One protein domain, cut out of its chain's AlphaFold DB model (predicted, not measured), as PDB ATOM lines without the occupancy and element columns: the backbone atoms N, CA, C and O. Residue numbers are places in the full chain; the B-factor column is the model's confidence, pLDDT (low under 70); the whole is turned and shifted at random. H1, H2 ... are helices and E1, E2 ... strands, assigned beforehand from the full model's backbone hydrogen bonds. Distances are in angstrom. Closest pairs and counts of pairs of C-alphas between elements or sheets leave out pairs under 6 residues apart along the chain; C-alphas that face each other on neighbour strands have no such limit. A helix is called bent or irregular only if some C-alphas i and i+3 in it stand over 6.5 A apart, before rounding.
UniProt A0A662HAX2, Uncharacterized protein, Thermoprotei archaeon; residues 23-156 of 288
ATOM      1  N   ALA A  23     -37.339  36.361 -65.255       48.31
ATOM      2  CA  ALA A  23     -36.318  36.082 -66.262       48.31
ATOM      3  C   ALA A  23     -35.721  34.655 -66.231       48.31
ATOM      4  O   ALA A  23     -34.935  34.312 -67.113       48.31
ATOM      5  N   SER A  24     -36.085  33.793 -65.268       41.97
ATOM      6  CA  SER A  24     -35.635  32.388 -65.229       41.97
ATOM      7  C   SER A  24     -36.791  31.414 -65.497       41.97
ATOM      8  O   SER A  24     -37.587  31.136 -64.595       41.97
ATOM      9  N   PRO A  25     -36.914  30.858 -66.716       43.62
ATOM     10  CA  PRO A  25     -37.932  29.870 -67.016       43.62
ATOM     11  C   PRO A  25     -37.375  28.468 -66.752       43.62
ATOM     12  O   PRO A  25     -36.754  27.842 -67.608       43.62
ATOM     13  N   ARG A  26     -37.655  27.923 -65.570       42.66
ATOM     14  CA  ARG A  26     -37.907  26.481 -65.467       42.66
ATOM     15  C   ARG A  26     -39.387  26.308 -65.187       42.66
ATOM     16  O   ARG A  26     -39.801  26.260 -64.038       42.66
ATOM     17  N   ILE A  27     -40.171  26.250 -66.259       44.22
ATOM     18  CA  ILE A  27     -41.560  25.797 -66.195       44.22
ATOM     19  C   ILE A  27     -41.496  24.308 -65.857       44.22
ATOM     20  O   ILE A  27     -41.183  23.482 -66.714       44.22
ATOM     21  N   VAL A  28     -41.717  23.959 -64.592       42.97
ATOM     22  CA  VAL A  28     -41.838  22.556 -64.196       42.97
ATOM     23  C   VAL A  28     -43.267  22.123 -64.493       42.97
ATOM     24  O   VAL A  28     -44.201  22.478 -63.783       42.97
ATOM     25  N   ARG A  29     -43.439  21.360 -65.574       41.66
ATOM     26  CA  ARG A  29     -44.704  20.711 -65.912       41.66
ATOM     27  C   ARG A  29     -44.887  19.520 -64.973       41.66
ATOM     28  O   ARG A  29     -44.270  18.479 -65.166       41.66
ATOM     29  N   VAL A  30     -45.686  19.693 -63.927       45.91
ATOM     30  CA  VAL A  30     -45.997  18.605 -62.996       45.91
ATOM     31  C   VAL A  30     -47.245  17.876 -63.495       45.91
ATOM     32  O   VAL A  30     -48.372  18.280 -63.221       45.91
ATOM     33  N   GLU A  31     -47.046  16.801 -64.257       40.03
ATOM     34  CA  GLU A  31     -48.105  15.833 -64.546       40.03
ATOM     35  C   GLU A  31     -48.267  14.925 -63.320       40.03
ATOM     36  O   GLU A  31     -47.429  14.076 -63.049       40.03
ATOM     37  N   ARG A  32     -49.334  15.184 -62.553       35.00
ATOM     38  CA  ARG A  32     -49.939  14.317 -61.526       35.00
ATOM     39  C   ARG A  32     -48.945  13.669 -60.540       35.00
ATOM     40  O   ARG A  32     -48.464  12.561 -60.744       35.00
ATOM     41  N   VAL A  33     -48.706  14.337 -59.410       35.19
ATOM     42  CA  VAL A  33     -47.992  13.737 -58.268       35.19
ATOM     43  C   VAL A  33     -48.928  12.767 -57.551       35.19
ATOM     44  O   VAL A  33     -50.020  13.153 -57.131       35.19
ATOM     45  N   GLU A  34     -48.500  11.514 -57.413       26.86
ATOM     46  CA  GLU A  34     -49.134  10.543 -56.523       26.86
ATOM     47  C   GLU A  34     -49.072  11.049 -55.068       26.86
ATOM     48  O   GLU A  34     -48.010  11.483 -54.609       26.86
ATOM     49  N   PRO A  35     -50.188  11.041 -54.320       30.66
ATOM     50  CA  PRO A  35     -50.238  11.661 -53.007       30.66
ATOM     51  C   PRO A  35     -49.571  10.771 -51.951       30.66
ATOM     52  O   PRO A  35     -50.070   9.697 -51.630       30.66
ATOM     53  N   VAL A  36     -48.514  11.272 -51.308       29.59
ATOM     54  CA  VAL A  36     -48.237  10.912 -49.909       29.59
ATOM     55  C   VAL A  36     -48.893  11.985 -49.049       29.59
ATOM     56  O   VAL A  36     -48.350  13.067 -48.832       29.59
ATOM     57  N   ALA A  37     -50.128  11.702 -48.640       34.62
ATOM     58  CA  ALA A  37     -50.955  12.607 -47.863       34.62
ATOM     59  C   ALA A  37     -50.555  12.573 -46.379       34.62
ATOM     60  O   ALA A  37     -50.867  11.625 -45.661       34.62
ATOM     61  N   ALA A  38     -49.932  13.651 -45.897       37.22
ATOM     62  CA  ALA A  38     -50.322  14.170 -44.591       37.22
ATOM     63  C   ALA A  38     -51.671  14.902 -44.788       37.22
ATOM     64  O   ALA A  38     -51.803  15.624 -45.781       37.22
ATOM     65  N   PRO A  39     -52.677  14.731 -43.911       37.31
ATOM     66  CA  PRO A  39     -54.072  15.007 -44.270       37.31
ATOM     67  C   PRO A  39     -54.446  16.468 -44.608       37.31
ATOM     68  O   PRO A  39     -55.546  16.685 -45.101       37.31
ATOM     69  N   ASN A  40     -53.571  17.469 -44.424       51.44
ATOM     70  CA  ASN A  40     -53.949  18.890 -44.549       51.44
ATOM     71  C   ASN A  40     -53.053  19.697 -45.520       51.44
ATOM     72  O   ASN A  40     -53.122  20.925 -45.558       51.44
ATOM     73  N   LEU A  41     -52.209  19.027 -46.321       54.78
ATOM     74  CA  LEU A  41     -51.167  19.667 -47.150       54.78
ATOM     75  C   LEU A  41     -51.711  20.681 -48.179       54.78
ATOM     76  O   LEU A  41     -51.001  21.602 -48.576       54.78
ATOM     77  N   ALA A  42     -52.963  20.506 -48.616       61.81
ATOM     78  CA  ALA A  42     -53.564  21.305 -49.681       61.81
ATOM     79  C   ALA A  42     -53.784  22.773 -49.290       61.81
ATOM     80  O   ALA A  42     -53.682  23.641 -50.149       61.81
ATOM     81  N   VAL A  43     -54.057  23.057 -48.011       66.50
ATOM     82  CA  VAL A  43     -54.398  24.418 -47.563       66.50
ATOM     83  C   VAL A  43     -53.165  25.321 -47.511       66.50
ATOM     84  O   VAL A  43     -53.257  26.515 -47.774       66.50
ATOM     85  N   LEU A  44     -51.993  24.751 -47.214       76.94
ATOM     86  CA  LEU A  44     -50.755  25.518 -47.071       76.94
ATOM     87  C   LEU A  44     -50.001  25.699 -48.397       76.94
ATOM     88  O   LEU A  44     -49.098  26.530 -48.481       76.94
ATOM     89  N   TYR A  45     -50.345  24.940 -49.439       82.06
ATOM     90  CA  TYR A  45     -49.679  25.041 -50.733       82.06
ATOM     91  C   TYR A  45     -49.933  26.407 -51.385       82.06
ATOM     92  O   TYR A  45     -51.069  26.846 -51.540       82.06
ATOM     93  N   GLY A  46     -48.864  27.084 -51.796       78.38
ATOM     94  CA  GLY A  46     -48.927  28.415 -52.389       78.38
ATOM     95  C   GLY A  46     -49.019  29.559 -51.379       78.38
ATOM     96  O   GLY A  46     -48.928  30.710 -51.807       78.38
ATOM     97  N   VAL A  47     -49.140  29.284 -50.073       86.38
ATOM     98  CA  VAL A  47     -49.247  30.328 -49.044       86.38
ATOM     99  C   VAL A  47     -47.940  31.130 -48.951       86.38
ATOM    100  O   VAL A  47     -46.871  30.538 -48.775       86.38
ATOM    101  N   PRO A  48     -47.992  32.470 -49.049       88.75
ATOM    102  CA  PRO A  48     -46.863  33.355 -48.779       88.75
ATOM    103  C   PRO A  48     -46.275  33.144 -47.378       88.75
ATOM    104  O   PRO A  48     -46.992  33.179 -46.381       88.75
ATOM    105  N   VAL A  49     -44.956  32.989 -47.291       89.81
ATOM    106  CA  VAL A  49     -44.203  32.834 -46.043       89.81
ATOM    107  C   VAL A  49     -43.417  34.111 -45.756       89.81
ATOM    108  O   VAL A  49     -42.628  34.578 -46.582       89.81
ATOM    109  N   TYR A  50     -43.606  34.668 -44.562       90.12
ATOM    110  CA  TYR A  50     -42.937  35.876 -44.094       90.12
ATOM    111  C   TYR A  50     -42.118  35.601 -42.830       90.12
ATOM    112  O   TYR A  50     -42.636  35.107 -41.829       90.12
ATOM    113  N   LEU A  51     -40.834  35.960 -42.871       89.69
ATOM    114  CA  LEU A  51     -39.914  35.842 -41.743       89.69
ATOM    115  C   LEU A  51     -39.789  37.189 -41.033       89.69
ATOM    116  O   LEU A  51     -39.381  38.186 -41.635       89.69
ATOM    117  N   ILE A  52     -40.071  37.224 -39.733       84.00
ATOM    118  CA  ILE A  52     -39.878  38.435 -38.930       84.00
ATOM    119  C   ILE A  52     -38.377  38.760 -38.869       84.00
ATOM    120  O   ILE A  52     -37.555  37.913 -38.531       84.00
ATOM    121  N   GLY A  53     -38.010  39.982 -39.270       77.12
ATOM    122  CA  GLY A  53     -36.617  40.428 -39.416       77.12
ATOM    123  C   GLY A  53     -35.928  40.008 -40.725       77.12
ATOM    124  O   GLY A  53     -34.946  40.631 -41.113       77.12
ATOM    125  N   GLY A  54     -36.458  39.005 -41.438       78.81
ATOM    126  CA  GLY A  54     -35.906  38.508 -42.708       78.81
ATOM    127  C   GLY A  54     -36.688  38.918 -43.963       78.81
ATOM    128  O   GLY A  54     -36.138  38.889 -45.063       78.81
ATOM    129  N   GLY A  55     -37.954  39.311 -43.813       85.75
ATOM    130  CA  GLY A  55     -38.841  39.682 -44.916       85.75
ATOM    131  C   GLY A  55     -39.496  38.481 -45.611       85.75
ATOM    132  O   GLY A  55     -39.592  37.385 -45.059       85.75
ATOM    133  N   TYR A  56     -39.969  38.693 -46.840       87.25
ATOM    134  CA  TYR A  56     -40.656  37.670 -47.634       87.25
ATOM    135  C   TYR A  56     -39.718  36.518 -48.026       87.25
ATOM    136  O   TYR A  56     -38.673  36.734 -48.646       87.25
ATOM    137  N   ALA A  57     -40.092  35.289 -47.669       86.69
ATOM    138  CA  ALA A  57     -39.292  34.093 -47.915       86.69
ATOM    139  C   ALA A  57     -39.657  33.366 -49.221       86.69
ATOM    140  O   ALA A  57     -38.801  32.682 -49.781       86.69
ATOM    141  N   GLY A  58     -40.886  33.541 -49.710       88.50
ATOM    142  CA  GLY A  58     -41.440  32.849 -50.875       88.50
ATOM    143  C   GLY A  58     -42.835  32.297 -50.583       88.50
ATOM    144  O   GLY A  58     -43.412  32.598 -49.545       88.50
ATOM    145  N   GLN A  59     -43.368  31.479 -51.482       88.50
ATOM    146  CA  GLN A  59     -44.610  30.732 -51.293       88.50
ATOM    147  C   GLN A  59     -44.302  29.285 -50.956       88.50
ATOM    148  O   GLN A  59     -43.422  28.674 -51.570       88.50
ATOM    149  N   LEU A  60     -45.043  28.728 -50.006       88.00
ATOM    150  CA  LEU A  60     -44.830  27.367 -49.561       88.00
ATOM    151  C   LEU A  60     -45.142  26.380 -50.686       88.00
ATOM    152  O   LEU A  60     -46.247  26.338 -51.218       88.00
ATOM    153  N   ARG A  61     -44.155  25.562 -51.033       84.12
ATOM    154  CA  ARG A  61     -44.275  24.508 -52.038       84.12
ATOM    155  C   ARG A  61     -44.443  23.154 -51.369       84.12
ATOM    156  O   ARG A  61     -45.319  22.372 -51.726       84.12
ATOM    157  N   ARG A  62     -43.563  22.855 -50.419       83.06
ATOM    158  CA  ARG A  62     -43.528  21.592 -49.679       83.06
ATOM    159  C   ARG A  62     -43.078  21.873 -48.266       83.06
ATOM    160  O   ARG A  62     -42.380  22.851 -48.016       83.06
ATOM    161  N   PHE A  63     -43.443  20.998 -47.351       83.50
ATOM    162  CA  PHE A  63     -42.868  21.014 -46.024       83.50
ATOM    163  C   PHE A  63     -42.694  19.601 -45.503       83.50
ATOM    164  O   PHE A  63     -43.420  18.682 -45.884       83.50
ATOM    165  N   TYR A  64     -41.731  19.455 -44.609       82.31
ATOM    166  CA  TYR A  64     -41.467  18.232 -43.872       82.31
ATOM    167  C   TYR A  64     -41.248  18.619 -42.418       82.31
ATOM    168  O   TYR A  64     -40.652  19.661 -42.146       82.31
ATOM    169  N   TYR A  65     -41.716  17.799 -41.479       80.25
ATOM    170  CA  TYR A  65     -41.402  18.002 -40.071       80.25
ATOM    171  C   TYR A  65     -40.565  16.848 -39.526       80.25
ATOM    172  O   TYR A  65     -40.842  15.676 -39.782       80.25
ATOM    173  N   MET A  66     -39.551  17.189 -38.738       79.31
ATOM    174  CA  MET A  66     -38.745  16.243 -37.974       79.31
ATOM    175  C   MET A  66     -39.099  16.383 -36.495       79.31
ATOM    176  O   MET A  66     -39.120  17.485 -35.946       79.31
ATOM    177  N   ARG A  67     -39.420  15.266 -35.837       79.88
ATOM    178  CA  ARG A  67     -39.664  15.255 -34.389       79.88
ATOM    179  C   ARG A  67     -38.325  15.227 -33.658       79.88
ATOM    180  O   ARG A  67     -37.474  14.413 -33.997       79.88
ATOM    181  N   HIS A  68     -38.168  16.084 -32.658       80.06
ATOM    182  CA  HIS A  68     -37.041  16.073 -31.727       80.06
ATOM    183  C   HIS A  68     -37.565  16.281 -30.295       80.06
ATOM    184  O   HIS A  68     -38.715  16.683 -30.114       80.06
ATOM    185  N   ASP A  69     -36.739  16.028 -29.277       68.69
ATOM    186  CA  ASP A  69     -37.150  16.015 -27.856       68.69
ATOM    187  C   ASP A  69     -37.751  17.344 -27.336       68.69
ATOM    188  O   ASP A  69     -38.351  17.380 -26.264       68.69
ATOM    189  N   GLY A  70     -37.641  18.438 -28.099       68.62
ATOM    190  CA  GLY A  70     -38.172  19.767 -27.772       68.62
ATOM    191  C   GLY A  70     -39.400  20.217 -28.576       68.62
ATOM    192  O   GLY A  70     -40.004  21.237 -28.228       68.62
ATOM    193  N   GLY A  71     -39.805  19.479 -29.619       77.50
ATOM    194  CA  GLY A  71     -40.894  19.884 -30.511       77.50
ATOM    195  C   GLY A  71     -40.820  19.278 -31.914       77.50
ATOM    196  O   GLY A  71     -40.211  18.233 -32.151       77.50
ATOM    197  N   ARG A  72     -41.485  19.930 -32.871       81.88
ATOM    198  CA  ARG A  72     -41.386  19.585 -34.294       81.88
ATOM    199  C   ARG A  72     -40.604  20.677 -35.008       81.88
ATOM    200  O   ARG A  72     -40.994  21.839 -34.958       81.88
ATOM    201  N   LEU A  73     -39.523  20.285 -35.670       83.81
ATOM    202  CA  LEU A  73     -38.764  21.151 -36.560       83.81
ATOM    203  C   LEU A  73     -39.427  21.108 -37.932       83.81
ATOM    204  O   LEU A  73     -39.507  20.037 -38.531       83.81
ATOM    205  N   TRP A  74     -39.893  22.248 -38.421       87.81
ATOM    206  CA  TRP A  74     -40.479  22.405 -39.744       87.81
ATOM    207  C   TRP A  74     -39.414  22.848 -40.741       87.81
ATOM    208  O   TRP A  74     -38.727  23.850 -40.548       87.81
ATOM    209  N   VAL A  75     -39.314  22.103 -41.835       87.25
ATOM    210  CA  VAL A  75     -38.483  22.409 -42.995       87.25
ATOM    211  C   VAL A  75     -39.421  22.755 -44.142       87.25
ATOM    212  O   VAL A  75     -40.082  21.878 -44.697       87.25
ATOM    213  N   LEU A  76     -39.508  24.040 -44.465       87.94
ATOM    214  CA  LEU A  76     -40.383  24.601 -45.488       87.94
ATOM    215  C   LEU A  76     -39.583  24.838 -46.771       87.94
ATOM    216  O   LEU A  76     -38.664  25.655 -46.798       87.94
ATOM    217  N   GLU A  77     -39.944  24.168 -47.854       86.44
ATOM    218  CA  GLU A  77     -39.437  24.477 -49.186       86.44
ATOM    219  C   GLU A  77     -40.331  25.552 -49.809       86.44
ATOM    220  O   GLU A  77     -41.514  25.325 -50.077       86.44
ATOM    221  N   CYS A  78     -39.769  26.736 -50.028       88.12
ATOM    222  CA  CYS A  78     -40.463  27.888 -50.580       88.12
ATOM    223  C   CYS A  78     -40.020  28.123 -52.027       88.12
ATOM    224  O   CYS A  78     -38.828  28.250 -52.312       88.12
ATOM    225  N   ALA A  79     -40.972  28.226 -52.948       85.69
ATOM    226  CA  ALA A  79     -40.712  28.742 -54.286       85.69
ATOM    227  C   ALA A  79     -40.817  30.269 -54.271       85.69
ATOM    228  O   ALA A  79     -41.576  30.843 -53.494       85.69
ATOM    229  N   ARG A  80     -40.075  30.959 -55.140       82.31
ATOM    230  CA  ARG A  80     -40.160  32.426 -55.216       82.31
ATOM    231  C   ARG A  80     -41.551  32.879 -55.660       82.31
ATOM    232  O   ARG A  80     -42.028  33.922 -55.215       82.31
ATOM    233  N   TYR A  81     -42.163  32.078 -56.528       82.88
ATOM    234  CA  TYR A  81     -43.458  32.326 -57.135       82.88
ATOM    235  C   TYR A  81     -44.142  30.999 -57.497       82.88
ATOM    236  O   TYR A  81     -43.506  30.111 -58.070       82.88
ATOM    237  N   ILE A  82     -45.427  30.882 -57.169       82.31
ATOM    238  CA  ILE A  82     -46.333  29.781 -57.499       82.31
ATOM    239  C   ILE A  82     -47.618  30.399 -58.049       82.31
ATOM    240  O   ILE A  82     -48.263  31.214 -57.377       82.31
ATOM    241  N   SER A  83     -47.991  29.998 -59.262       82.88
ATOM    242  CA  SER A  83     -49.270  30.351 -59.883       82.88
ATOM    243  C   SER A  83     -49.993  29.136 -60.421       82.88
ATOM    244  O   SER A  83     -49.374  28.200 -60.917       82.88
ATOM    245  N   ILE A  84     -51.318  29.166 -60.324       81.62
ATOM    246  CA  ILE A  84     -52.202  28.097 -60.773       81.62
ATOM    247  C   ILE A  84     -53.093  28.663 -61.872       81.62
ATOM    248  O   ILE A  84     -53.804  29.646 -61.661       81.62
ATOM    249  N   TYR A  85     -53.077  28.023 -63.034       81.31
ATOM    250  CA  TYR A  85     -53.906  28.358 -64.184       81.31
ATOM    251  C   TYR A  85     -54.910  27.239 -64.446       81.31
ATOM    252  O   TYR A  85     -54.567  26.064 -64.388       81.31
ATOM    253  N   GLY A  86     -56.147  27.594 -64.759       81.12
ATOM    254  CA  GLY A  86     -57.197  26.676 -65.176       81.12
ATOM    255  C   GLY A  86     -57.367  26.738 -66.688       81.12
ATOM    256  O   GLY A  86     -57.425  27.826 -67.264       81.12
ATOM    257  N   ARG A  87     -57.452  25.581 -67.343       81.62
ATOM    258  CA  ARG A  87     -57.736  25.482 -68.777       81.62
ATOM    259  C   ARG A  87     -59.230  25.368 -69.011       81.62
ATOM    260  O   ARG A  87     -59.907  24.546 -68.392       81.62
ATOM    261  N   ARG A  88     -59.724  26.195 -69.926       81.69
ATOM    262  CA  ARG A  88     -61.108  26.188 -70.398       81.69
ATOM    263  C   ARG A  88     -61.086  26.306 -71.919       81.69
ATOM    264  O   ARG A  88     -60.815  27.389 -72.440       81.69
ATOM    265  N   GLY A  89     -61.311  25.196 -72.621       83.12
ATOM    266  CA  GLY A  89     -61.029  25.097 -74.054       83.12
ATOM    267  C   GLY A  89     -59.549  25.372 -74.360       83.12
ATOM    268  O   GLY A  89     -58.664  24.756 -73.759       83.12
ATOM    269  N   ASP A  90     -59.297  26.336 -75.250       81.88
ATOM    270  CA  ASP A  90     -57.950  26.772 -75.656       81.88
ATOM    271  C   ASP A  90     -57.370  27.900 -74.785       81.88
ATOM    272  O   ASP A  90     -56.228  28.319 -74.981       81.88
ATOM    273  N   MET A  91     -58.126  28.411 -73.806       81.56
ATOM    274  CA  MET A  91     -57.680  29.518 -72.962       81.56
ATOM    275  C   MET A  91     -57.163  29.024 -71.607       81.56
ATOM    276  O   MET A  91     -57.828  28.249 -70.912       81.56
ATOM    277  N   LEU A  92     -55.994  29.529 -71.204       82.44
ATOM    278  CA  LEU A  92     -55.469  29.412 -69.843       82.44
ATOM    279  C   LEU A  92     -55.846  30.660 -69.046       82.44
ATOM    280  O   LEU A  92     -55.525  31.782 -69.433       82.44
ATOM    281  N   VAL A  93     -56.531  30.458 -67.926       83.25
ATOM    282  CA  VAL A  93     -57.020  31.530 -67.057       83.25
ATOM    283  C   VAL A  93     -56.313  31.436 -65.705       83.25
ATOM    284  O   VAL A  93     -56.278  30.350 -65.135       83.25
ATOM    285  N   PRO A  94     -55.757  32.528 -65.153       81.19
ATOM    286  CA  PRO A  94     -55.108  32.491 -63.845       81.19
ATOM    287  C   PRO A  94     -56.150  32.319 -62.735       81.19
ATOM    288  O   PRO A  94     -56.991  33.191 -62.533       81.19
ATOM    289  N   VAL A  95     -56.094  31.200 -62.017       77.50
ATOM    290  CA  VAL A  95     -57.008  30.824 -60.922       77.50
ATOM    291  C   VAL A  95     -56.453  31.318 -59.585       77.50
ATOM    292  O   VAL A  95     -57.184  31.914 -58.797       77.50
ATOM    293  N   VAL A  96     -55.151  31.133 -59.358       76.56
ATOM    294  CA  VAL A  96     -54.431  31.631 -58.177       76.56
ATOM    295  C   VAL A  96     -53.128  32.269 -58.637       76.56
ATOM    296  O   VAL A  96     -52.354  31.635 -59.352       76.56
ATOM    297  N   LEU A  97     -52.875  33.505 -58.216       76.12
ATOM    298  CA  LEU A  97     -51.629  34.226 -58.487       76.12
ATOM    299  C   LEU A  97     -50.975  34.598 -57.160       76.12
ATOM    300  O   LEU A  97     -51.619  35.200 -56.305       76.12
ATOM    301  N   CYS A  98     -49.704  34.239 -56.976       72.69
ATOM    302  CA  CYS A  98     -48.961  34.525 -55.741       72.69
ATOM    303  C   CYS A  98     -49.665  34.060 -54.448       72.69
ATOM    304  O   CYS A  98     -49.489  34.675 -53.398       72.69
ATOM    305  N   GLY A  99     -50.470  32.993 -54.511       67.81
ATOM    306  CA  GLY A  99     -51.188  32.453 -53.349       67.81
ATOM    307  C   GLY A  99     -52.522  33.143 -53.077       67.81
ATOM    308  O   GLY A  99     -53.244  32.737 -52.175       67.81
ATOM    309  N   PHE A 100     -52.886  34.141 -53.886       73.19
ATOM    310  CA  PHE A 100     -54.167  34.827 -53.802       73.19
ATOM    311  C   PHE A 100     -55.132  34.300 -54.870       73.19
ATOM    312  O   PHE A 100     -54.767  34.236 -56.053       73.19
ATOM    313  N   PRO A 101     -56.366  33.923 -54.491       75.38
ATOM    314  CA  PRO A 101     -57.379  33.517 -55.453       75.38
ATOM    315  C   PRO A 101     -57.786  34.713 -56.317       75.38
ATOM    316  O   PRO A 101     -57.986  35.823 -55.824       75.38
ATOM    317  N   THR A 102     -57.925  34.493 -57.621       78.12
ATOM    318  CA  THR A 102     -58.461  35.505 -58.536       78.12
ATOM    319  C   THR A 102     -59.990  35.399 -58.609       78.12
ATOM    320  O   THR A 102     -60.597  34.450 -58.115       78.12
ATOM    321  N   GLN A 103     -60.636  36.324 -59.325       76.69
ATOM    322  CA  GLN A 103     -62.074  36.260 -59.657       76.69
ATOM    323  C   GLN A 103     -62.513  34.968 -60.382       76.69
ATOM    324  O   GLN A 103     -63.702  34.705 -60.558       76.69
ATOM    325  N   TYR A 104     -61.547  34.182 -60.850       76.31
ATOM    326  CA  TYR A 104     -61.742  32.952 -61.597       76.31
ATOM    327  C   TYR A 104     -61.708  31.703 -60.701       76.31
ATOM    328  O   TYR A 104     -62.121  30.639 -61.143       76.31
ATOM    329  N   ALA A 105     -61.297  31.833 -59.433       73.31
ATOM    330  CA  ALA A 105     -61.109  30.712 -58.511       73.31
ATOM    331  C   ALA A 105     -62.368  29.861 -58.264       73.31
ATOM    332  O   ALA A 105     -62.262  28.656 -58.071       73.31
ATOM    333  N   GLY A 106     -63.558  30.467 -58.304       71.38
ATOM    334  CA  GLY A 106     -64.832  29.777 -58.056       71.38
ATOM    335  C   GLY A 106     -65.457  29.086 -59.275       71.38
ATOM    336  O   GLY A 106     -66.638  28.754 -59.230       71.38
ATOM    337  N   ARG A 107     -64.733  28.946 -60.391       75.81
ATOM    338  CA  ARG A 107     -65.253  28.360 -61.639       75.81
ATOM    339  C   ARG A 107     -64.721  26.943 -61.851       75.81
ATOM    340  O   ARG A 107     -63.670  26.585 -61.333       75.81
ATOM    341  N   GLU A 108     -65.426  26.160 -62.661       75.44
ATOM    342  CA  GLU A 108     -64.977  24.827 -63.072       75.44
ATOM    343  C   GLU A 108     -64.040  24.894 -64.288       75.44
ATOM    344  O   GLU A 108     -64.249  25.685 -65.216       75.44
ATOM    345  N   TYR A 109     -63.009  24.044 -64.278       77.81
ATOM    346  CA  TYR A 109     -61.956  23.966 -65.295       77.81
ATOM    347  C   TYR A 109     -61.695  22.515 -65.703       77.81
ATOM    348  O   TYR A 109     -61.828  21.605 -64.889       77.81
ATOM    349  N   GLU A 110     -61.274  22.302 -66.952       78.00
ATOM    350  CA  GLU A 110     -60.973  20.962 -67.488       78.00
ATOM    351  C   GLU A 110     -59.665  20.391 -66.927       78.00
ATOM    352  O   GLU A 110     -59.527  19.185 -66.737       78.00
ATOM    353  N   ALA A 111     -58.677  21.257 -66.707       74.31
ATOM    354  CA  ALA A 111     -57.375  20.902 -66.157       74.31
ATOM    355  C   ALA A 111     -56.757  22.109 -65.449       74.31
ATOM    356  O   ALA A 111     -57.018  23.252 -65.829       74.31
ATOM    357  N   TYR A 112     -55.894  21.847 -64.469       76.12
ATOM    358  CA  TYR A 112     -55.103  22.870 -63.790       76.12
ATOM    359  C   TYR A 112     -53.620  22.706 -64.126       76.12
ATOM    360  O   TYR A 112     -53.098  21.593 -64.152       76.12
ATOM    361  N   TYR A 113     -52.949  23.827 -64.361       77.44
ATOM    362  CA  TYR A 113     -51.525  23.934 -64.637       77.44
ATOM    363  C   TYR A 113     -50.876  24.749 -63.530       77.44
ATOM    364  O   TYR A 113     -51.344  25.838 -63.205       77.44
ATOM    365  N   ILE A 114     -49.795  24.227 -62.962       79.50
ATOM    366  CA  ILE A 114     -49.055  24.888 -61.893       79.50
ATOM    367  C   ILE A 114     -47.728  25.377 -62.462       79.50
ATOM    368  O   ILE A 114     -46.972  24.612 -63.056       79.50
ATOM    369  N   GLU A 115     -47.455  26.659 -62.267       79.88
ATOM    370  CA  GLU A 115     -46.190  27.294 -62.594       79.88
ATOM    371  C   GLU A 115     -45.429  27.581 -61.298       79.88
ATOM    372  O   GLU A 115     -45.785  28.484 -60.541       79.88
ATOM    373  N   GLU A 116     -44.373  26.808 -61.045       80.38
ATOM    374  CA  GLU A 116     -43.445  27.017 -59.931       80.38
ATOM    375  C   GLU A 116     -42.149  27.640 -60.463       80.38
ATOM    376  O   GLU A 116     -41.509  27.068 -61.348       80.38
ATOM    377  N   ARG A 117     -41.724  28.785 -59.915       73.06
ATOM    378  CA  ARG A 117     -40.449  29.423 -60.285       73.06
ATOM    379  C   ARG A 117     -39.432  29.374 -59.148       73.06
ATOM    380  O   ARG A 117     -39.711  29.768 -58.011       73.06
ATOM    381  N   GLY A 118     -38.231  28.907 -59.488       67.25
ATOM    382  CA  GLY A 118     -37.061  28.923 -58.612       67.25
ATOM    383  C   GLY A 118     -36.385  30.305 -58.537       67.25
ATOM    384  O   GLY A 118     -36.809  31.242 -59.214       67.25
ATOM    385  N   PRO A 119     -35.317  30.457 -57.734       74.88
ATOM    386  CA  PRO A 119     -34.686  29.427 -56.908       74.88
ATOM    387  C   PRO A 119     -35.573  29.006 -55.727       74.88
ATOM    388  O   PRO A 119     -36.279  29.833 -55.152       74.88
ATOM    389  N   PHE A 120     -35.541  27.716 -55.381       81.25
ATOM    390  CA  PHE A 120     -36.225  27.199 -54.196       81.25
ATOM    391  C   PHE A 120     -35.394  27.524 -52.954       81.25
ATOM    392  O   PHE A 120     -34.187  27.281 -52.927       81.25
ATOM    393  N   ARG A 121     -36.039  28.100 -51.943       84.12
ATOM    394  CA  ARG A 121     -35.426  28.465 -50.668       84.12
ATOM    395  C   ARG A 121     -35.958  27.549 -49.582       84.12
ATOM    396  O   ARG A 121     -37.165  27.457 -49.398       84.12
ATOM    397  N   THR A 122     -35.062  26.943 -48.818       87.62
ATOM    398  CA  THR A 122     -35.444  26.182 -47.627       87.62
ATOM    399  C   THR A 122     -35.455  27.102 -46.411       87.62
ATOM    400  O   THR A 122     -34.503  27.850 -46.176       87.62
ATOM    401  N   VAL A 123     -36.543  27.070 -45.649       87.19
ATOM    402  CA  VAL A 123     -36.707  27.787 -44.387       87.19
ATOM    403  C   VAL A 123     -36.931  26.763 -43.288       87.19
ATOM    404  O   VAL A 123     -37.907  26.023 -43.305       87.19
ATOM    405  N   GLU A 124     -36.017  26.737 -42.329       88.62
ATOM    406  CA  GLU A 124     -36.099  25.878 -41.152       88.62
ATOM    407  C   GLU A 124     -36.540  26.710 -39.948       88.62
ATOM    408  O   GLU A 124     -35.989  27.794 -39.708       88.62
ATOM    409  N   CYS A 125     -37.531  26.216 -39.213       87.62
ATOM    410  CA  CYS A 125     -38.062  26.847 -38.005       87.62
ATOM    411  C   CYS A 125     -38.716  25.809 -37.091       87.62
ATOM    412  O   CYS A 125     -39.188  24.777 -37.567       87.62
ATOM    413  N   ASP A 126     -38.783  26.080 -35.791       87.12
ATOM    414  CA  ASP A 126     -39.581  25.259 -34.885       87.12
ATOM    415  C   ASP A 126     -41.077  25.551 -35.068       87.12
ATOM    416  O   ASP A 126     -41.470  26.685 -35.332       87.12
ATOM    417  N   GLU A 127     -41.942  24.549 -34.866       84.69
ATOM    418  CA  GLU A 127     -43.408  24.724 -34.937       84.69
ATOM    419  C   GLU A 127     -43.887  25.851 -34.014       84.69
ATOM    420  O   GLU A 127     -44.791  26.613 -34.348       84.69
ATOM    421  N   ARG A 128     -43.223  25.997 -32.863       85.19
ATOM    422  CA  ARG A 128     -43.505  27.048 -31.885       85.19
ATOM    423  C   ARG A 128     -43.205  28.445 -32.419       85.19
ATOM    424  O   ARG A 128     -43.825  29.386 -31.934       85.19
ATOM    425  N   ASP A 129     -42.290  28.594 -33.371       88.25
ATOM    426  CA  ASP A 129     -41.909  29.890 -33.943       88.25
ATOM    427  C   ASP A 129     -42.896  30.358 -35.018       88.25
ATOM    428  O   ASP A 129     -42.913  31.538 -35.375       88.25
ATOM    429  N   ILE A 130     -43.751  29.463 -35.522       88.31
ATOM    430  CA  ILE A 130     -44.827  29.827 -36.438       88.31
ATOM    431  C   ILE A 130     -45.923  30.527 -35.628       88.31
ATOM    432  O   ILE A 130     -46.505  29.971 -34.697       88.31
ATOM    433  N   VAL A 131     -46.182  31.792 -35.951       87.06
ATOM    434  CA  VAL A 131     -47.030  32.662 -35.127       87.06
ATOM    435  C   VAL A 131     -48.510  32.346 -35.312       87.06
ATOM    436  O   VAL A 131     -49.261  32.373 -34.341       87.06
ATOM    437  N   ASN A 132     -48.924  32.052 -36.542       87.75
ATOM    438  CA  ASN A 132     -50.329  31.956 -36.928       87.75
ATOM    439  C   ASN A 132     -50.682  30.647 -37.653       87.75
ATOM    440  O   ASN A 132     -51.615  30.633 -38.450       87.75
ATOM    441  N   LEU A 133     -49.971  29.551 -37.360       86.62
ATOM    442  CA  LEU A 133     -50.157  28.255 -38.030       86.62
ATOM    443  C   LEU A 133     -51.631  27.823 -38.075       86.62
ATOM    444  O   LEU A 133     -52.165  27.593 -39.155       86.62
ATOM    445  N   GLU A 134     -52.314  27.812 -36.926       84.94
ATOM    446  CA  GLU A 134     -53.723  27.397 -36.843       84.94
ATOM    447  C   GLU A 134     -54.664  28.286 -37.672       84.94
ATOM    448  O   GLU A 134     -55.631  27.796 -38.253       84.94
ATOM    449  N   ARG A 135     -54.394  29.596 -37.736       82.81
ATOM    450  CA  ARG A 135     -55.226  30.555 -38.482       82.81
ATOM    451  C   ARG A 135     -55.038  30.402 -39.987       82.81
ATOM    452  O   ARG A 135     -56.003  30.514 -40.738       82.81
ATOM    453  N   VAL A 136     -53.818  30.097 -40.425       83.44
ATOM    454  CA  VAL A 136     -53.519  29.803 -41.833       83.44
ATOM    455  C   VAL A 136     -54.124  28.457 -42.240       83.44
ATOM    456  O   VAL A 136     -54.728  28.361 -43.302       83.44
ATOM    457  N   GLU A 137     -54.052  27.432 -41.384       80.69
ATOM    458  CA  GLU A 137     -54.684  26.127 -41.647       80.69
ATOM    459  C   GLU A 137     -56.213  26.208 -41.760       80.69
ATOM    460  O   GLU A 137     -56.818  25.439 -42.506       80.69
ATOM    461  N   ARG A 138     -56.849  27.152 -41.056       78.81
ATOM    462  CA  ARG A 138     -58.289  27.439 -41.183       78.81
ATOM    463  C   ARG A 138     -58.633  28.350 -42.366       78.81
ATOM    464  O   ARG A 138     -59.813  28.563 -42.629       78.81
ATOM    465  N   GLY A 139     -57.636  28.890 -43.068       72.31
ATOM    466  CA  GLY A 139     -57.825  29.861 -44.149       72.31
ATOM    467  C   GLY A 139     -58.260  31.256 -43.681       72.31
ATOM    468  O   GLY A 139     -58.713  32.052 -44.498       72.31
ATOM    469  N   GLU A 140     -58.142  31.563 -42.384       78.38
ATOM    470  CA  GLU A 140     -58.447  32.888 -41.827       78.38
ATOM    471  C   GLU A 140     -57.343  33.900 -42.161       78.38
ATOM    472  O   GLU A 140     -57.627  35.061 -42.457       78.38
ATOM    473  N   ASP A 141     -56.087  33.445 -42.134       80.25
ATOM    474  CA  ASP A 141     -54.918  34.264 -42.446       80.25
ATOM    475  C   ASP A 141     -54.303  33.850 -43.793       80.25
ATOM    476  O   ASP A 141     -53.930  32.689 -43.968       80.25
ATOM    477  N   PRO A 142     -54.114  34.789 -44.740       79.12
ATOM    478  CA  PRO A 142     -53.588  34.474 -46.069       79.12
ATOM    479  C   PRO A 142     -52.057  34.335 -46.119       79.12
ATOM    480  O   PRO A 142     -51.509  34.072 -47.184       79.12
ATOM    481  N   ILE A 143     -51.342  34.575 -45.012       85.88
ATOM    482  CA  ILE A 143     -49.872  34.624 -44.962       85.88
ATOM    483  C   ILE A 143     -49.384  33.854 -43.736       85.88
ATOM    484  O   ILE A 143     -49.872  34.081 -42.632       85.88
ATOM    485  N   LEU A 144     -48.369  33.010 -43.915       88.75
ATOM    486  CA  LEU A 144     -47.681  32.306 -42.836       88.75
ATOM    487  C   LEU A 144     -46.568  33.179 -42.249       88.75
ATOM    488  O   LEU A 144     -45.619  33.540 -42.947       88.75
ATOM    489  N   ILE A 145     -46.664  33.503 -40.961       89.44
ATOM    490  CA  ILE A 145     -45.702  34.352 -40.253       89.44
ATOM    491  C   ILE A 145     -44.823  33.489 -39.350       89.44
ATOM    492  O   ILE A 145     -45.322  32.749 -38.502       89.44
ATOM    493  N   ILE A 146     -43.506  33.623 -39.504       90.69
ATOM    494  CA  ILE A 146     -42.506  32.850 -38.763       90.69
ATOM    495  C   ILE A 146     -41.580  33.799 -38.002       90.69
ATOM    496  O   ILE A 146     -40.883  34.625 -38.600       90.69
ATOM    497  N   ASP A 147     -41.534  33.644 -36.682       88.31
ATOM    498  CA  ASP A 147     -40.662  34.389 -35.771       88.31
ATOM    499  C   ASP A 147     -39.471  33.541 -35.302       88.31
ATOM    500  O   ASP A 147     -39.296  33.281 -34.114       88.31
ATOM    501  N   ARG A 148     -38.617  33.118 -36.241       83.88
ATOM    502  CA  ARG A 148     -37.429  32.288 -35.947       83.88
ATOM    503  C   ARG A 148     -36.470  32.933 -34.938       83.88
ATOM    504  O   ARG A 148     -35.727  32.249 -34.243       83.88
ATOM    505  N   HIS A 149     -36.429  34.261 -34.902       80.19
ATOM    506  CA  HIS A 149     -35.493  35.013 -34.066       80.19
ATOM    507  C   HIS A 149     -36.108  35.454 -32.733       80.19
ATOM    508  O   HIS A 149     -35.414  36.068 -31.923       80.19
ATOM    509  N   GLY A 150     -37.389  35.158 -32.489       76.19
ATOM    510  CA  GLY A 150     -38.101  35.612 -31.297       76.19
ATOM    511  C   GLY A 150     -38.207  37.135 -31.200       76.19
ATOM    512  O   GLY A 150     -38.370  37.657 -30.100       76.19
ATOM    513  N   LEU A 151     -38.093  37.862 -32.313       74.94
ATOM    514  CA  LEU A 151     -38.097  39.326 -32.323       74.94
ATOM    515  C   LEU A 151     -39.469  39.882 -31.948       74.94
ATOM    516  O   LEU A 151     -39.550  40.919 -31.294       74.94
ATOM    517  N   TYR A 152     -40.539  39.187 -32.335       74.06
ATOM    518  CA  TYR A 152     -41.905  39.584 -32.015       74.06
ATOM    519  C   TYR A 152     -42.296  39.166 -30.597       74.06
ATOM    520  O   TYR A 152     -42.950  39.926 -29.890       74.06
ATOM    521  N   ARG A 153     -41.876  37.972 -30.155       70.94
ATOM    522  CA  ARG A 153     -42.278  37.430 -28.843       70.94
ATOM    523  C   ARG A 153     -41.362  37.795 -27.676       70.94
ATOM    524  O   ARG A 153     -41.847  37.937 -26.560       70.94
ATOM    525  N   ARG A 154     -40.048  37.877 -27.897       72.50
ATOM    526  CA  ARG A 154     -39.029  38.069 -26.843       72.50
ATOM    527  C   ARG A 154     -38.386  39.456 -26.880       72.50
ATOM    528  O   ARG A 154     -37.755  39.846 -25.903       72.50
ATOM    529  N   GLY A 155     -38.572  40.201 -27.972       67.50
ATOM    530  CA  GLY A 155     -37.906  41.481 -28.200       67.50
ATOM    531  C   GLY A 155     -36.415  41.320 -28.514       67.50
ATOM    532  O   GLY A 155     -35.850  40.228 -28.453       67.50
ATOM    533  N   VAL A 156     -35.765  42.422 -28.883       69.31
ATOM    534  CA  VAL A 156     -34.316  42.441 -29.123       69.31
ATOM    535  C   VAL A 156     -33.591  42.420 -27.768       69.31
ATOM    536  O   VAL A 156     -33.864  43.300 -26.945       69.31
TER     537      VAL A 156
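Overview. This is residues 23 to 156 of the 288 residues of an uncharacterized protein of Thermoprotei archaeon (UniProt A0A662HAX2). The main body is a sheet of five strands, E7, E3, E2, E1 and E8, curled like part of a barrel, with two short helices, H1 and H2, that graze it. A second lobe, the strongly twisted sheet of E5, E4 and E6, extends the longest axis; it is joined to the body where E3 runs on into E4 and where E6 leads back to E7. The unnamed stretch 23 to 40 passes by both, and its residues 32 to 37 stick out. The printed part has 134 residues, with two named helices and eight named strands in the order H1 E1 E2 E3 E4 E5 E6 E7 H2 E8; it is mostly strand, the larger sheet mixed with order E7 E3 E2 E1 E8, the smaller antiparallel with order E5 E4 E6. The whole is compact by its radius of gyration of the C-alphas, 16.1 A, yet elongated, spanning 54 by 30 by 29 A.

Along the chain. In the larger sheet, E7 is residues 121 to 126 (16.6 A), E3 71 to 79 (25.4 A), E2 55 to 68 (27.1 A), E1 48 to 51 and E8 144 to 146. E2 begins at C-alpha 55 (-38.841, 39.682, -44.916) and bends by 98 degrees at residue 59. E8 ends at C-alpha 146 (-42.506, 32.850, -38.763). In the smaller sheet, E5 is residues 91 to 97 (16.4 A), E4 81 to 88 (22.9 A) and E6 111 to 117 (19.8 A). H1 is residues 41 to 44, starting at C-alpha 41 (-51.167, 19.667, -47.150), and H2 is 133 to 137.

Arrangement. The larger sheet is a folded sheet, bent back on itself into two leaves: E7 and E3 face E1 and E8, with E2 as the hinge. E2 pairs with E1 over residues 55 to 59 and with E3 over 59 to 68; E1, E2 and E3 form a meander, each strand the antiparallel neighbour of the one before. N 57 and O 49 are 2.8 A apart, N 64 and O 75 2.9 A. E7 and E3 are antiparallel, with N 76 to O 123 at 2.8 A; E1 and E8 are parallel, with N 146 to O 50 at 2.9 A. H1 and H2 touch, the closest C-alphas, of Val 43 and Glu 137, being 6.2 A apart. E3 runs on into E4 at 63 degrees. E4 is antiparallel to E6, with N 85 to O 113 at 2.8 A, and to E5, with N 93 to O 86 at 2.9 A. H2's O i to N i+4 pair is within hydrogen-bond range; H1 is too short for one, and its one O i to N i+3 pair is not within range.

Size, cuts and confidence. The C-alphas farthest apart, of Gly 89 and Val 156, are 55.1 A apart. The printed part has no cut. The link from E5 to E6, 13 residues, is long. Mean pLDDT of the printed part is 75.0; it is under 70 in residues 23 to 43, 69 to 70, 99, 118 and 155 to 156.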